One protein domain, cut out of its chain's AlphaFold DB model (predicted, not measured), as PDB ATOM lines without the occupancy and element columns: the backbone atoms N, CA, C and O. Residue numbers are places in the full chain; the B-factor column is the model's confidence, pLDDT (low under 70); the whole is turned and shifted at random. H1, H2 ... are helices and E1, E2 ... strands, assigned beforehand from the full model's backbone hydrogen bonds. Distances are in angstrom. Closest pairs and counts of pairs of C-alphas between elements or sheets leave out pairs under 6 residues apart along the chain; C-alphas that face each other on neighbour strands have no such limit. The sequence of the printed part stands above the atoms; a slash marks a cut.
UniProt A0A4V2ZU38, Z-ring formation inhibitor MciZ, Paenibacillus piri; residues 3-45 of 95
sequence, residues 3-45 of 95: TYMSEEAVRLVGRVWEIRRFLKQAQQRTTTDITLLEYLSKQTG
ATOM      1  N   THR A   3     -38.476  26.998 -10.143       90.75
ATOM      2  CA  THR A   3     -37.016  27.105 -10.180       90.75
ATOM      3  C   THR A   3     -36.484  26.297 -11.354       90.75
ATOM      4  O   THR A   3     -36.817  25.123 -11.492       90.75
ATOM      5  N   TYR A   4     -35.676  26.932 -12.196       89.94
ATOM      6  CA  TYR A   4     -35.015  26.303 -13.331       89.94
ATOM      7  C   TYR A   4     -33.515  26.254 -13.078       89.94
ATOM      8  O   TYR A   4     -32.924  27.237 -12.623       89.94
ATOM      9  N   MET A   5     -32.924  25.105 -13.381       83.44
ATOM     10  CA  MET A   5     -31.487  24.886 -13.289       83.44
ATOM     11  C   MET A   5     -30.891  24.991 -14.686       83.44
ATOM     12  O   MET A   5     -31.353  24.324 -15.608       83.44
ATOM     13  N   SER A   6     -29.878  25.831 -14.833       77.31
ATOM     14  CA  SER A   6     -28.932  25.787 -15.950       77.31
ATOM     15  C   SER A   6     -27.549  25.531 -15.380       77.31
ATOM     16  O   SER A   6     -27.338  25.826 -14.210       77.31
ATOM     17  N   GLU A   7     -26.622  25.018 -16.183       73.69
ATOM     18  CA  GLU A   7     -25.228  24.765 -15.777       73.69
ATOM     19  C   GLU A   7     -24.479  26.029 -15.320       73.69
ATOM     20  O   GLU A   7     -23.492  25.923 -14.601       73.69
ATOM     21  N   GLU A   8     -24.983  27.216 -15.675       76.38
ATOM     22  CA  GLU A   8     -24.374  28.514 -15.353       76.38
ATOM     23  C   GLU A   8     -25.117  29.297 -14.261       76.38
ATOM     24  O   GLU A   8     -24.561  30.221 -13.660       76.38
ATOM     25  N   ALA A   9     -26.391  28.976 -14.008       80.12
ATOM     26  CA  ALA A   9     -27.234  29.780 -13.130       80.12
ATOM     27  C   ALA A   9     -28.476  29.049 -12.607       80.12
ATOM     28  O   ALA A   9     -29.108  28.241 -13.297       80.12
ATOM     29  N   VAL A  10     -28.915  29.471 -11.420       86.69
ATOM     30  CA  VAL A  10     -30.237  29.161 -10.867       86.69
ATOM     31  C   VAL A  10     -31.202  30.289 -11.230       86.69
ATOM     32  O   VAL A  10     -30.983  31.445 -10.871       86.69
ATOM     33  N   ARG A  11     -32.298  29.968 -11.927       89.44
ATOM     34  CA  ARG A  11     -33.320  30.944 -12.336       89.44
ATOM     35  C   ARG A  11     -34.607  30.738 -11.539       89.44
ATOM     36  O   ARG A  11     -35.221  29.675 -11.601       89.44
ATOM     37  N   LEU A  12     -35.041  31.770 -10.818       92.06
ATOM     38  CA  LEU A  12     -36.300  31.792 -10.063       92.06
ATOM     39  C   LEU A  12     -37.359  32.547 -10.875       92.06
ATOM     40  O   LEU A  12     -37.189  33.730 -11.158       92.06
ATOM     41  N   VAL A  13     -38.457  31.884 -11.239       93.44
ATOM     42  CA  VAL A  13     -39.526  32.467 -12.068       93.44
ATOM     43  C   VAL A  13     -40.863  32.379 -11.335       93.44
ATOM     44  O   VAL A  13     -41.304  31.308 -10.920       93.44
ATOM     45  N   GLY A  14     -41.542  33.506 -11.151       94.50
ATOM     46  CA  GLY A  14     -42.804  33.571 -10.412       94.50
ATOM     47  C   GLY A  14     -43.203  35.003 -10.078       94.50
ATOM     48  O   GLY A  14     -42.651  35.952 -10.634       94.50
ATOM     49  N   ARG A  15     -44.151  35.178  -9.151       96.19
ATOM     50  CA  ARG A  15     -44.508  36.516  -8.668       96.19
ATOM     51  C   ARG A  15     -43.344  37.091  -7.861       96.19
ATOM     52  O   ARG A  15     -42.713  36.387  -7.073       96.19
ATOM     53  N   VAL A  16     -43.103  38.394  -7.999       95.31
ATOM     54  CA  VAL A  16     -41.969  39.091  -7.361       95.31
ATOM     55  C   VAL A  16     -41.924  38.866  -5.847       95.31
ATOM     56  O   VAL A  16     -40.855  38.642  -5.281       95.31
ATOM     57  N   TRP A  17     -43.079  38.887  -5.178       96.75
ATOM     58  CA  TRP A  17     -43.146  38.674  -3.732       96.75
ATOM     59  C   TRP A  17     -42.739  37.252  -3.323       96.75
ATOM     60  O   TRP A  17     -42.105  37.085  -2.284       96.75
ATOM     61  N   GLU A  18     -43.053  36.237  -4.138       94.62
ATOM     62  CA  GLU A  18     -42.687  34.842  -3.866       94.62
ATOM     63  C   GLU A  18     -41.170  34.680  -3.928       94.62
ATOM     64  O   GLU A  18     -40.572  34.093  -3.032       94.62
ATOM     65  N   ILE A  19     -40.552  35.271  -4.957       93.56
ATOM     66  CA  ILE A  19     -39.103  35.242  -5.167       93.56
ATOM     67  C   ILE A  19     -38.392  35.937  -4.001       93.56
ATOM     68  O   ILE A  19     -37.476  35.377  -3.403       93.56
ATOM     69  N   ARG A  20     -38.849  37.135  -3.611       94.19
ATOM     70  CA  ARG A  20     -38.267  37.875  -2.479       94.19
ATOM     71  C   ARG A  20     -38.399  37.115  -1.164       94.19
ATOM     72  O   ARG A  20     -37.447  37.072  -0.389       94.19
ATOM     73  N   ARG A  21     -39.570  36.527  -0.902       94.94
ATOM     74  CA  ARG A  21     -39.810  35.721   0.301       94.94
ATOM     75  C   ARG A  21     -38.870  34.520   0.345       94.94
ATOM     76  O   ARG A  21     -38.254  34.281   1.379       94.94
ATOM     77  N   PHE A  22     -38.737  33.813  -0.773       90.62
ATOM     78  CA  PHE A  22     -37.861  32.653  -0.895       90.62
ATOM     79  C   PHE A  22     -36.393  33.011  -0.622       90.62
ATOM     80  O   PHE A  22     -35.757  32.377   0.215       90.62
ATOM     81  N   LEU A  23     -35.881  34.078  -1.245       90.75
ATOM     82  CA  LEU A  23     -34.498  34.524  -1.043       90.75
ATOM     83  C   LEU A  23     -34.226  34.966   0.401       90.75
ATOM     84  O   LEU A  23     -33.200  34.601   0.965       90.75
ATOM     85  N   LYS A  24     -35.158  35.692   1.034       91.25
ATOM     86  CA  LYS A  24     -35.029  36.073   2.451       91.25
ATOM     87  C   LYS A  24     -34.996  34.857   3.373       91.25
ATOM     88  O   LYS A  24     -34.210  34.823   4.311       91.25
ATOM     89  N   GLN A  25     -35.833  33.859   3.106       89.06
ATOM     90  CA  GLN A  25     -35.862  32.627   3.888       89.06
ATOM     91  C   GLN A  25     -34.573  31.812   3.710       89.06
ATOM     92  O   GLN A  25     -34.060  31.268   4.684       89.06
ATOM     93  N   ALA A  26     -34.031  31.757   2.492       86.31
ATOM     94  CA  ALA A  26     -32.734  31.143   2.225       86.31
ATOM     95  C   ALA A  26     -31.609  31.869   2.980       86.31
ATOM     96  O   ALA A  26     -30.820  31.228   3.666       86.31
ATOM     97  N   GLN A  27     -31.605  33.205   2.952       84.31
ATOM     98  CA  GLN A  27     -30.641  34.030   3.684       84.31
ATOM     99  C   GLN A  27     -30.725  33.826   5.205       84.31
ATOM    100  O   GLN A  27     -29.702  33.708   5.861       84.31
ATOM    101  N   GLN A  28     -31.925  33.727   5.782       84.31
ATOM    102  CA  GLN A  28     -32.096  33.471   7.222       84.31
ATOM    103  C   GLN A  28     -31.606  32.084   7.652       84.31
ATOM    104  O   GLN A  28     -31.223  31.889   8.799       84.31
ATOM    105  N   ARG A  29     -31.651  31.113   6.738       79.94
ATOM    106  CA  ARG A  29     -31.142  29.752   6.954       79.94
ATOM    107  C   ARG A  29     -29.661  29.615   6.614       79.94
ATOM    108  O   ARG A  29     -29.095  28.546   6.824       79.94
ATOM    109  N   THR A  30     -29.060  30.667   6.068       71.62
ATOM    110  CA  THR A  30     -27.635  30.730   5.775       71.62
ATOM    111  C   THR A  30     -26.911  30.938   7.103       71.62
ATOM    112  O   THR A  30     -26.953  32.019   7.684       71.62
ATOM    113  N   THR A  31     -26.296  29.879   7.621       71.62
ATOM    114  CA  THR A  31     -25.319  29.973   8.709       71.62
ATOM    115  C   THR A  31     -24.068  30.689   8.197       71.62
ATOM    116  O   THR A  31     -23.755  30.587   7.014       71.62
ATOM    117  N   THR A  32     -23.376  31.426   9.070       68.12
ATOM    118  CA  THR A  32     -22.296  32.388   8.748       68.12
ATOM    119  C   THR A  32     -21.187  31.867   7.835       68.12
ATOM    120  O   THR A  32     -20.515  32.671   7.197       68.12
ATOM    121  N   ASP A  33     -21.030  30.552   7.737       61.84
ATOM    122  CA  ASP A  33     -19.915  29.915   7.041       61.84
ATOM    123  C   ASP A  33     -20.232  29.519   5.592       61.84
ATOM    124  O   ASP A  33     -19.324  29.146   4.856       61.84
ATOM    125  N   ILE A  34     -21.498  29.604   5.159       75.75
ATOM    126  CA  ILE A  34     -21.907  29.248   3.791       75.75
ATOM    127  C   ILE A  34     -22.409  30.471   3.035       75.75
ATOM    128  O   ILE A  34     -23.176  31.282   3.548       75.75
ATOM    129  N   THR A  35     -22.000  30.616   1.777       80.56
ATOM    130  CA  THR A  35     -22.535  31.695   0.935       80.56
ATOM    131  C   THR A  35     -23.975  31.377   0.521       80.56
ATOM    132  O   THR A  35     -24.359  30.216   0.387       80.56
ATOM    133  N   LEU A  36     -24.798  32.400   0.259       76.50
ATOM    134  CA  LEU A  36     -26.165  32.193  -0.243       76.50
ATOM    135  C   LEU A  36     -26.180  31.349  -1.530       76.50
ATOM    136  O   LEU A  36     -27.077  30.533  -1.727       76.50
ATOM    137  N   LEU A  37     -25.185  31.541  -2.399       75.19
ATOM    138  CA  LEU A  37     -25.030  30.763  -3.626       75.19
ATOM    139  C   LEU A  37     -24.824  29.279  -3.317       75.19
ATOM    140  O   LEU A  37     -25.483  28.440  -3.918       75.19
ATOM    141  N   GLU A  38     -23.961  28.973  -2.354       76.31
ATOM    142  CA  GLU A  38     -23.676  27.613  -1.905       76.31
ATOM    143  C   GLU A  38     -24.875  26.965  -1.195       76.31
ATOM    144  O   GLU A  38     -25.189  25.790  -1.393       76.31
ATOM    145  N   TYR A  39     -25.625  27.751  -0.419       82.31
ATOM    146  CA  TYR A  39     -26.883  27.297   0.171       82.31
ATOM    147  C   TYR A  39     -27.903  26.917  -0.908       82.31
ATOM    148  O   TYR A  39     -28.507  25.842  -0.860       82.31
ATOM    149  N   LEU A  40     -28.088  27.796  -1.898       82.31
ATOM    150  CA  LEU A  40     -28.991  27.545  -3.014       82.31
ATOM    151  C   LEU A  40     -28.509  26.351  -3.835       82.31
ATOM    152  O   LEU A  40     -29.320  25.496  -4.171       82.31
ATOM    153  N   SER A  41     -27.206  26.230  -4.071       79.38
ATOM    154  CA  SER A  41     -26.643  25.119  -4.829       79.38
ATOM    155  C   SER A  41     -26.870  23.777  -4.133       79.38
ATOM    156  O   SER A  41     -27.269  22.811  -4.780       79.38
ATOM    157  N   LYS A  42     -26.717  23.725  -2.804       79.56
ATOM    158  CA  LYS A  42     -27.009  22.538  -1.988       79.56
ATOM    159  C   LYS A  42     -28.496  22.180  -1.983       79.56
ATOM    160  O   LYS A  42     -28.844  21.004  -2.007       79.56
ATOM    161  N   GLN A  43     -29.375  23.181  -1.954       77.62
ATOM    162  CA  GLN A  43     -30.826  22.978  -2.014       77.62
ATOM    163  C   GLN A  43     -31.294  22.486  -3.389       77.62
ATOM    164  O   GLN A  43     -32.272  21.746  -3.461       77.62
ATOM    165  N   THR A  44     -30.639  22.916  -4.470       73.12
ATOM    166  CA  THR A  44     -31.132  22.699  -5.836       73.12
ATOM    167  C   THR A  44     -30.314  21.710  -6.665       73.12
ATOM    168  O   THR A  44     -30.692  21.436  -7.800       73.12
ATOM    169  N   GLY A  45     -29.208  21.178  -6.135       68.56
ATOM    170  CA  GLY A  45     -28.325  20.249  -6.852       68.56
ATOM    171  C   GLY A  45     -27.480  20.905  -7.951       68.56
ATOM    172  O   GLY A  45     -26.964  20.219  -8.830       68.56
TER     173      GLY A  45
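AT A GLANCE: This is residues 3 to 45 of the 95 residues of the protein "Z-ring formation inhibitor MciZ" of Paenibacillus piri (UniProt A0A4V2ZU38). What shape do these atoms make? The printed part is a flat, loosely joined horseshoe: a small strand hairpin, E1 and E2, makes one end, the long helix H1 runs along one side, and after the turn of residues 29 to 35 the shorter helix H2 folds back toward the hairpin. What is it made of, in which order? The printed part has 43 residues, with two named strands and two named helices in the order E1, E2, H1, H2; the sheet has the order E1 - E2 and is antiparallel, and the class is mixed, helices and strands. How large and how dense is it? It is only just compact, close to loose, with a radius of gyration of the C-alphas of 10.6 A, and its C-alphas span 29 by 25 by 12 A.

HOW THE PARTS SIT: How do the first two elements pair? E1, residues 3 to 5, and E2, residues 10 to 13, form a hairpin of antiparallel neighbour strands, with 150 degrees between their directions. N 4 and O 11 are 2.8 A apart and N 11 and O 4 are 2.9 A apart, both within hydrogen-bond range. Where does the next helix stand? H1, residues 16 to 28, has its closest C-alphas to E2 at Ile 19 and Leu 12, 6.6 A apart, while H1 and E1 are apart. How does the last helix stand to the rest? H2, residues 36 to 44, touches H1 at residues 26 to 27 of H1 alone, about perpendicular at 76 degrees, and their closest C-alphas are those of Gln 27 and Leu 36, 6.2 A apart. The closest C-alphas of H2 and E1 are those of Thr 44 and Met 5, 7.8 A apart, and H2 and E2 are only just apart, at 8.1 A. What do the helix backbones show? In H1 and H2 every O i to N i+4 pair is within hydrogen-bond range.

IN THESE COORDINATES: Where do the strands lie? E1, residues 3 to 5, begins at C-alpha 3 at (-37.016, 27.105, -10.180), and E2 takes residues 10 to 13, 9.9 A from first to last C-alpha. Where do the helices lie? H1, residues 16 to 28, begins at C-alpha 16 at (-41.969, 39.091, -7.361) and is 18.5 A long from first to last C-alpha. H2, residues 36 to 44, is 12.1 A long and ends at C-alpha 44 at (-31.132, 22.699, -5.836).

THE WHOLE: How far does it reach? The two C-alphas farthest apart are those of Arg 15 and Asp 33, at 29.9 A. How are the elements linked? The printed part has no cut; the links E1 to E2 and E2 to H1 are tight, and the link H1 to H2, with 7 residues, is short. Where is the model's confidence low? The mean pLDDT of the printed part is 83.5, and residues 32 to 33 and residue 45 are under 70.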